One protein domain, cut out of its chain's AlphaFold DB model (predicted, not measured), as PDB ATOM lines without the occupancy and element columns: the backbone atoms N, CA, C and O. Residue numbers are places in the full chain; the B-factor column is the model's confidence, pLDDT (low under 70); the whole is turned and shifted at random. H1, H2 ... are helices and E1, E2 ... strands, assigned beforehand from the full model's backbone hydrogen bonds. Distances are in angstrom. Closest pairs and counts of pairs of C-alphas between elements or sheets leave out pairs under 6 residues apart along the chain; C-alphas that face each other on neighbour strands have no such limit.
ATOM      1  N   LEU A 785     191.008 179.161 254.180       89.00
ATOM      2  CA  LEU A 785     190.509 177.934 253.551       89.00
ATOM      3  C   LEU A 785     190.316 176.822 254.588       89.00
ATOM      4  O   LEU A 785     189.292 176.136 254.569       89.00
ATOM      5  N   LYS A 786     191.254 176.676 255.534       89.31
ATOM      6  CA  LYS A 786     191.147 175.709 256.636       89.31
ATOM      7  C   LYS A 786     189.953 176.023 257.539       89.31
ATOM      8  O   LYS A 786     189.172 175.121 257.830       89.31
ATOM      9  N   ALA A 787     189.752 177.292 257.904       88.38
ATOM     10  CA  ALA A 787     188.592 177.723 258.684       88.38
ATOM     11  C   ALA A 787     187.263 177.453 257.950       88.38
ATOM     12  O   ALA A 787     186.363 176.841 258.523       88.38
ATOM     13  N   LYS A 788     187.161 177.805 256.657       88.12
ATOM     14  CA  LYS A 788     185.982 177.496 255.824       88.12
ATOM     15  C   LYS A 788     185.706 175.988 255.728       88.12
ATOM     16  O   LYS A 788     184.556 175.572 255.852       88.12
ATOM     17  N   SER A 789     186.748 175.172 255.559       86.75
ATOM     18  CA  SER A 789     186.643 173.707 255.528       86.75
ATOM     19  C   SER A 789     186.154 173.139 256.868       86.75
ATOM     20  O   SER A 789     185.215 172.345 256.901       86.75
ATOM     21  N   ASN A 790     186.702 173.624 257.987       89.25
ATOM     22  CA  ASN A 790     186.268 173.255 259.335       89.25
ATOM     23  C   ASN A 790     184.785 173.594 259.580       89.25
ATOM     24  O   ASN A 790     184.041 172.735 260.054       89.25
ATOM     25  N   ILE A 791     184.332 174.799 259.203       88.19
ATOM     26  CA  ILE A 791     182.911 175.197 259.256       88.19
ATOM     27  C   ILE A 791     182.053 174.244 258.409       88.19
ATOM     28  O   ILE A 791     181.015 173.776 258.874       88.19
ATOM     29  N   GLY A 792     182.496 173.901 257.193       85.38
ATOM     30  CA  GLY A 792     181.809 172.950 256.313       85.38
ATOM     31  C   GLY A 792     181.632 171.562 256.939       85.38
ATOM     32  O   GLY A 792     180.527 171.014 256.920       85.38
ATOM     33  N   SER A 793     182.685 171.022 257.560       85.81
ATOM     34  CA  SER A 793     182.641 169.745 258.285       85.81
ATOM     35  C   SER A 793     181.682 169.785 259.479       85.81
ATOM     36  O   SER A 793     180.880 168.864 259.645       85.81
ATOM     37  N   ILE A 794     181.689 170.868 260.269       88.00
ATOM     38  CA  ILE A 794     180.750 171.037 261.389       88.00
ATOM     39  C   ILE A 794     179.307 171.152 260.872       88.00
ATOM     40  O   ILE A 794     178.433 170.445 261.367       88.00
ATOM     41  N   ARG A 795     179.046 171.957 259.831       87.31
ATOM     42  CA  ARG A 795     177.706 172.103 259.228       87.31
ATOM     43  C   ARG A 795     177.178 170.765 258.693       87.31
ATOM     44  O   ARG A 795     176.014 170.431 258.896       87.31
ATOM     45  N   SER A 796     178.046 169.974 258.056       82.19
ATOM     46  CA  SER A 796     177.742 168.616 257.584       82.19
ATOM     47  C   SER A 796     177.348 167.681 258.734       82.19
ATOM     48  O   SER A 796     176.373 166.943 258.614       82.19
ATOM     49  N   PHE A 797     178.051 167.744 259.869       85.75
ATOM     50  CA  PHE A 797     177.732 166.948 261.055       85.75
ATOM     51  C   PHE A 797     176.418 167.385 261.722       85.75
ATOM     52  O   PHE A 797     175.556 166.547 261.976       85.75
ATOM     53  N   LEU A 798     176.221 168.688 261.946       85.69
ATOM     54  CA  LEU A 798     174.996 169.238 262.545       85.69
ATOM     55  C   LEU A 798     173.745 168.848 261.742       85.69
ATOM     56  O   LEU A 798     172.781 168.336 262.312       85.69
ATOM     57  N   ASN A 799     173.812 168.964 260.410       82.44
ATOM     58  CA  ASN A 799     172.744 168.539 259.502       82.44
ATOM     59  C   ASN A 799     172.431 167.033 259.598       82.44
ATOM     60  O   ASN A 799     171.260 166.657 259.553       82.44
ATOM     61  N   ARG A 800     173.446 166.163 259.746       81.81
ATOM     62  CA  ARG A 800     173.250 164.709 259.945       81.81
ATOM     63  C   ARG A 800     172.569 164.403 261.285       81.81
ATOM     64  O   ARG A 800     171.766 163.479 261.357       81.81
ATOM     65  N   SER A 801     172.874 165.191 262.314       82.00
ATOM     66  CA  SER A 801     172.380 165.022 263.687       82.00
ATOM     67  C   SER A 801     171.058 165.755 263.974       82.00
ATOM     68  O   SER A 801     170.605 165.746 265.116       82.00
ATOM     69  N   ALA A 802     170.438 166.387 262.966       83.06
ATOM     70  CA  ALA A 802     169.233 167.221 263.098       83.06
ATOM     71  C   ALA A 802     169.374 168.370 264.126       83.06
ATOM     72  O   ALA A 802     168.426 168.718 264.836       83.06
ATOM     73  N   ILE A 803     170.569 168.967 264.181       84.38
ATOM     74  CA  ILE A 803     170.900 170.136 265.001       84.38
ATOM     75  C   ILE A 803     171.051 171.351 264.076       84.38
ATOM     76  O   ILE A 803     171.606 171.252 262.984       84.38
ATOM     77  N   GLU A 804     170.566 172.501 264.523       83.81
ATOM     78  CA  GLU A 804     170.534 173.764 263.787       83.81
ATOM     79  C   GLU A 804     171.391 174.804 264.534       83.81
ATOM     80  O   GLU A 804     171.323 174.905 265.758       83.81
ATOM     81  N   CYS A 805     172.250 175.537 263.822       83.62
ATOM     82  CA  CYS A 805     173.170 176.529 264.391       83.62
ATOM     83  C   CYS A 805     173.242 177.716 263.425       83.62
ATOM     84  O   CYS A 805     173.673 177.546 262.285       83.62
ATOM     85  N   ASN A 806     172.767 178.884 263.864       80.81
ATOM     86  CA  ASN A 806     172.473 180.028 262.985       80.81
ATOM     87  C   ASN A 806     173.614 181.056 262.901       80.81
ATOM     88  O   ASN A 806     173.546 181.990 262.109       80.81
ATOM     89  N   ASP A 807     174.616 180.894 263.757       82.44
ATOM     90  CA  ASP A 807     175.805 181.727 263.937       82.44
ATOM     91  C   ASP A 807     177.095 180.917 263.688       82.44
ATOM     92  O   ASP A 807     178.186 181.297 264.103       82.44
ATOM     93  N   LEU A 808     176.991 179.777 262.992       83.81
ATOM     94  CA  LEU A 808     178.116 178.872 262.723       83.81
ATOM     95  C   LEU A 808     179.253 179.555 261.940       83.81
ATOM     96  O   LEU A 808     180.422 179.193 262.069       83.81
ATOM     97  N   GLU A 809     178.901 180.554 261.141       82.25
ATOM     98  CA  GLU A 809     179.787 181.392 260.340       82.25
ATOM     99  C   GLU A 809     180.728 182.263 261.199       82.25
ATOM    100  O   GLU A 809     181.768 182.692 260.700       82.25
ATOM    101  N   GLU A 810     180.433 182.468 262.491       80.62
ATOM    102  CA  GLU A 810     181.311 183.173 263.438       80.62
ATOM    103  C   GLU A 810     182.493 182.299 263.935       80.62
ATOM    104  O   GLU A 810     183.458 182.803 264.522       80.62
ATOM    105  N   LEU A 811     182.477 180.979 263.682       80.81
ATOM    106  CA  LEU A 811     183.499 180.036 264.160       80.81
ATOM    107  C   LEU A 811     184.790 180.036 263.322       80.81
ATOM    108  O   LEU A 811     185.037 179.150 262.501       80.81
ATOM    109  N   PHE A 812     185.694 180.974 263.602       79.44
ATOM    110  CA  PHE A 812     186.989 181.063 262.911       79.44
ATOM    111  C   PHE A 812     188.073 180.104 263.461       79.44
ATOM    112  O   PHE A 812     189.074 180.521 264.046       79.44
ATOM    113  N   ILE A 813     187.886 178.791 263.275       83.00
ATOM    114  CA  ILE A 813     188.850 177.750 263.688       83.00
ATOM    115  C   ILE A 813     189.941 177.598 262.616       83.00
ATOM    116  O   ILE A 813     189.799 176.799 261.690       83.00
ATOM    117  N   LYS A 814     191.033 178.364 262.731       83.06
ATOM    118  CA  LYS A 814     192.102 178.420 261.712       83.06
ATOM    119  C   LYS A 814     193.354 177.593 262.019       83.06
ATOM    120  O   LYS A 814     194.118 177.295 261.103       83.06
ATOM    121  N   ASP A 815     193.604 177.230 263.275       81.25
ATOM    122  CA  ASP A 815     194.916 176.707 263.692       81.25
ATOM    123  C   ASP A 815     195.100 175.233 263.290       81.25
ATOM    124  O   ASP A 815     196.080 174.868 262.633       81.25
ATOM    125  N   GLN A 816     194.093 174.402 263.567       82.75
ATOM    126  CA  GLN A 816     194.063 172.965 263.269       82.75
ATOM    127  C   GLN A 816     192.995 172.608 262.225       82.75
ATOM    128  O   GLN A 816     191.982 173.294 262.111       82.75
ATOM    129  N   SER A 817     193.199 171.517 261.486       85.56
ATOM    130  CA  SER A 817     192.148 170.903 260.661       85.56
ATOM    131  C   SER A 817     191.349 169.922 261.520       85.56
ATOM    132  O   SER A 817     191.942 169.130 262.255       85.56
ATOM    133  N   LEU A 818     190.020 169.959 261.450       85.06
ATOM    134  CA  LEU A 818     189.162 169.083 262.248       85.06
ATOM    135  C   LEU A 818     188.929 167.739 261.544       85.06
ATOM    136  O   LEU A 818     188.452 167.691 260.413       85.06
ATOM    137  N   THR A 819     189.234 166.641 262.238       86.62
ATOM    138  CA  THR A 819     188.783 165.290 261.869       86.62
ATOM    139  C   THR A 819     187.307 165.100 262.232       86.62
ATOM    140  O   THR A 819     186.774 165.841 263.059       86.62
ATOM    141  N   ASN A 820     186.656 164.068 261.684       82.19
ATOM    142  CA  ASN A 820     185.273 163.725 262.048       82.19
ATOM    143  C   ASN A 820     185.111 163.504 263.563       82.19
ATOM    144  O   ASN A 820     184.168 164.023 264.150       82.19
ATOM    145  N   GLU A 821     186.067 162.826 264.213       87.00
ATOM    146  CA  GLU A 821     186.092 162.687 265.677       87.00
ATOM    147  C   GLU A 821     186.173 164.031 266.413       87.00
ATOM    148  O   GLU A 821     185.555 164.204 267.460       87.00
ATOM    149  N   ASN A 822     186.975 164.975 265.911       88.06
ATOM    150  CA  ASN A 822     187.119 166.280 266.549       88.06
ATOM    151  C   ASN A 822     185.840 167.107 266.379       88.06
ATOM    152  O   ASN A 822     185.443 167.784 267.323       88.06
ATOM    153  N   VAL A 823     185.174 167.020 265.222       88.44
ATOM    154  CA  VAL A 823     183.857 167.635 264.997       88.44
ATOM    155  C   VAL A 823     182.804 167.040 265.933       88.44
ATOM    156  O   VAL A 823     182.116 167.805 266.602       88.44
ATOM    157  N   ASP A 824     182.721 165.712 266.039       88.00
ATOM    158  CA  ASP A 824     181.799 165.010 266.945       88.00
ATOM    159  C   ASP A 824     181.999 165.451 268.404       88.00
ATOM    160  O   ASP A 824     181.076 165.955 269.044       88.00
ATOM    161  N   LYS A 825     183.245 165.413 268.899       89.38
ATOM    162  CA  LYS A 825     183.598 165.883 270.251       89.38
ATOM    163  C   LYS A 825     183.227 167.359 270.459       89.38
ATOM    164  O   LYS A 825     182.633 167.691 271.482       89.38
ATOM    165  N   ILE A 826     183.530 168.243 269.501       88.00
ATOM    166  CA  ILE A 826     183.183 169.676 269.571       88.00
ATOM    167  C   ILE A 826     181.663 169.876 269.634       88.00
ATOM    168  O   ILE A 826     181.188 170.615 270.495       88.00
ATOM    169  N   VAL A 827     180.893 169.205 268.772       88.31
ATOM    170  CA  VAL A 827     179.426 169.317 268.744       88.31
ATOM    171  C   VAL A 827     178.807 168.721 270.010       88.31
ATOM    172  O   VAL A 827     177.930 169.348 270.599       88.31
ATOM    173  N   GLY A 828     179.296 167.577 270.495       88.06
ATOM    174  CA  GLY A 828     178.857 166.972 271.754       88.06
ATOM    175  C   GLY A 828     179.082 167.886 272.964       88.06
ATOM    176  O   GLY A 828     178.172 168.071 273.778       88.06
ATOM    177  N   TYR A 829     180.250 168.533 273.060       88.38
ATOM    178  CA  TYR A 829     180.508 169.535 274.099       88.38
ATOM    179  C   TYR A 829     179.636 170.788 273.935       88.38
ATOM    180  O   TYR A 829     179.105 171.274 274.933       88.38
ATOM    181  N   ALA A 830     179.435 171.286 272.710       86.44
ATOM    182  CA  ALA A 830     178.592 172.454 272.443       86.44
ATOM    183  C   ALA A 830     177.117 172.201 272.805       86.44
ATOM    184  O   ALA A 830     176.504 173.019 273.488       86.44
ATOM    185  N   VAL A 831     176.565 171.040 272.433       86.88
ATOM    186  CA  VAL A 831     175.209 170.610 272.813       86.88
ATOM    187  C   VAL A 831     175.090 170.475 274.331       86.88
ATOM    188  O   VAL A 831     174.169 171.036 274.920       86.88
ATOM    189  N   SER A 832     176.038 169.798 274.985       86.38
ATOM    190  CA  SER A 832     176.051 169.632 276.446       86.38
ATOM    191  C   SER A 832     176.118 170.977 277.184       86.38
ATOM    192  O   SER A 832     175.349 171.223 278.116       86.38
ATOM    193  N   TYR A 833     176.971 171.899 276.725       85.38
ATOM    194  CA  TYR A 833     177.052 173.255 277.265       85.38
ATOM    195  C   TYR A 833     175.755 174.042 277.028       85.38
ATOM    196  O   TYR A 833     175.262 174.690 277.954       85.38
ATOM    197  N   HIS A 834     175.178 173.978 275.823       84.50
ATOM    198  CA  HIS A 834     173.957 174.706 275.491       84.50
ATOM    199  C   HIS A 834     172.770 174.214 276.330       84.50
ATOM    200  O   HIS A 834     172.104 175.030 276.958       84.50
ATOM    201  N   LEU A 835     172.556 172.896 276.429       83.38
ATOM    202  CA  LEU A 835     171.487 172.300 277.245       83.38
ATOM    203  C   LEU A 835     171.638 172.582 278.751       83.38
ATOM    204  O   LEU A 835     170.645 172.559 279.476       83.38
ATOM    205  N   LYS A 836     172.860 172.847 279.232       84.56
ATOM    206  CA  LYS A 836     173.133 173.171 280.640       84.56
ATOM    207  C   LYS A 836     172.864 174.640 280.997       84.56
ATOM    208  O   LYS A 836     172.457 174.907 282.126       84.56
ATOM    209  N   HIS A 837     173.123 175.583 280.087       80.31
ATOM    210  CA  HIS A 837     173.097 177.023 280.402       80.31
ATOM    211  C   HIS A 837     171.993 177.811 279.676       80.31
ATOM    212  O   HIS A 837     171.624 178.892 280.131       80.31
ATOM    213  N   ASN A 838     171.431 177.281 278.586       79.31
ATOM    214  CA  ASN A 838     170.355 177.910 277.821       79.31
ATOM    215  C   ASN A 838     169.037 177.138 277.954       79.31
ATOM    216  O   ASN A 838     169.007 175.926 278.168       79.31
ATOM    217  N   LYS A 839     167.912 177.839 277.770       75.62
ATOM    218  CA  LYS A 839     166.610 177.179 277.599       75.62
ATOM    219  C   LYS A 839     166.585 176.475 276.246       75.62
ATOM    220  O   LYS A 839     166.803 177.130 275.229       75.62
ATOM    221  N   VAL A 840     166.265 175.181 276.248       75.62
ATOM    222  CA  VAL A 840     166.121 174.364 275.033       75.62
ATOM    223  C   VAL A 840     165.150 175.040 274.063       75.62
ATOM    224  O   VAL A 840     163.989 175.272 274.402       75.62
ATOM    225  N   LYS A 841     165.629 175.352 272.857       74.44
ATOM    226  CA  LYS A 841     164.816 175.844 271.743       74.44
ATOM    227  C   LYS A 841     164.789 174.782 270.655       74.44
ATOM    228  O   LYS A 841     165.840 174.299 270.237       74.44
ATOM    229  N   THR A 842     163.598 174.458 270.175       73.69
ATOM    230  CA  THR A 842     163.415 173.670 268.956       73.69
ATOM    231  C   THR A 842     162.991 174.571 267.803       73.69
ATOM    232  O   THR A 842     162.305 175.576 268.011       73.69
ATOM    233  N   SER A 843     163.405 174.238 266.580       74.50
ATOM    234  CA  SER A 843     162.868 174.889 265.382       74.50
ATOM    235  C   SER A 843     161.477 174.347 265.041       74.50
ATOM    236  O   SER A 843     160.977 173.419 265.684       74.50
ATOM    237  N   LYS A 844     160.822 174.931 264.031       64.31
ATOM    238  CA  LYS A 844     159.473 174.513 263.600       64.31
ATOM    239  C   LYS A 844     159.421 173.047 263.140       64.31
ATOM    240  O   LYS A 844     158.362 172.436 263.229       64.31
ATOM    241  N   ASP A 845     160.564 172.494 262.735       67.62
ATOM    242  CA  ASP A 845     160.729 171.098 262.314       67.62
ATOM    243  C   ASP A 845     161.098 170.157 263.483       67.62
ATOM    244  O   ASP A 845     161.390 168.983 263.268       67.62
ATOM    245  N   GLY A 846     161.167 170.664 264.720       72.06
ATOM    246  CA  GLY A 846     161.565 169.898 265.908       72.06
ATOM    247  C   GLY A 846     163.077 169.720 266.112       72.06
ATOM    248  O   GLY A 846     163.473 169.092 267.093       72.06
ATOM    249  N   LYS A 847     163.927 170.284 265.240       79.88
ATOM    250  CA  LYS A 847     165.400 170.256 265.375       79.88
ATOM    251  C   LYS A 847     165.849 171.014 266.622       79.88
ATOM    252  O   LYS A 847     165.249 172.034 266.961       79.88
ATOM    253  N   LEU A 848     166.926 170.570 267.270       81.69
ATOM    254  CA  LEU A 848     167.545 171.315 268.372       81.69
ATOM    255  C   LEU A 848     168.296 172.528 267.811       81.69
ATOM    256  O   LEU A 848     169.216 172.351 267.017       81.69
ATOM    257  N   ILE A 849     167.951 173.739 268.253       81.75
ATOM    258  CA  ILE A 849     168.722 174.946 267.935       81.75
ATOM    259  C   ILE A 849     169.799 175.129 269.008       81.75
ATOM    260  O   ILE A 849     169.478 175.230 270.193       81.75
ATOM    261  N   ILE A 850     171.060 175.214 268.586       83.56
ATOM    262  CA  ILE A 850     172.193 175.653 269.408       83.56
ATOM    263  C   ILE A 850     172.743 176.989 268.887       83.56
ATOM    264  O   ILE A 850     172.299 177.514 267.867       83.56
ATOM    265  N   THR A 851     173.709 177.540 269.615       77.00
ATOM    266  CA  THR A 851     174.433 178.772 269.274       77.00
ATOM    267  C   THR A 851     175.934 178.518 269.349       77.00
ATOM    268  O   THR A 851     176.386 177.832 270.268       77.00
TER     269      THR A 851
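AT A GLANCE: This is residues 785 to 851 of the 855 residues of the protein "FHA domain-containing protein" of Triticum turgidum subsp. durum (UniProt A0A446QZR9). Two helices cross steeply, the later part of H1 on the first half of H2, and a very small sheet of two strands sits where they spread, E1 beside the later part of H1 and E2 beside H2. A long loop, residues 806 to 819, runs back from this sheet to the far end, where H2 begins. The printed part has 67 residues, with H1, E1, H2 and E2 in that order; the strands are parallel and the class is mostly helix. It is compact, with a radius of gyration of the C-alphas of 11.9 A, and only just rounded, spanning 32 by 22 by 20 A.

HOW THE PARTS SIT: H1, residues 785 to 800, touches H2, residues 820 to 837, at a steep tilt of 66 degrees, the same way. H1 touches H2 with residues 793 to 798 alone, and H2 touches H1 with residues 820 to 827 alone; the closest C-alphas of the two helices, those of Ile 794 and Val 823, are 5.9 A apart. E1, residues 803 to 805, is the parallel neighbour of E2, residues 848 to 850, at 31 degrees; N 804 and O 848 are within hydrogen-bond range at 2.8 A, as are N 850 and O 804 at 2.9 A. E1, H2 and E2 form a strand-helix-strand unit, two parallel neighbour strands with a helix between them in the chain, and its crossover is left-handed. The closest C-alphas of H1 and E1, Leu 798 and Glu 804, are 6.5 A apart; those of H2 and E2, His 834 and Ile 850, 6.4 A. H1 and E2 are apart. In H1 and H2 every O i to N i+4 pair is within hydrogen-bond range.

IN THESE COORDINATES: H1 begins at C-alpha 785 (190.509, 177.934, 253.551) and is 22.7 A long. H2 is 25.7 A long and ends at C-alpha 837 (173.097, 177.023, 280.402). E1 measures 6.8 A and E2 6.4 A.

THE WHOLE: The C-alphas farthest apart, of Asp 815 and Lys 844, are 35.5 A apart. The printed part has no cut, and the link from E1 to H2 is long. Mean pLDDT of the printed part is 83.2; residues 844 to 845 are under 70.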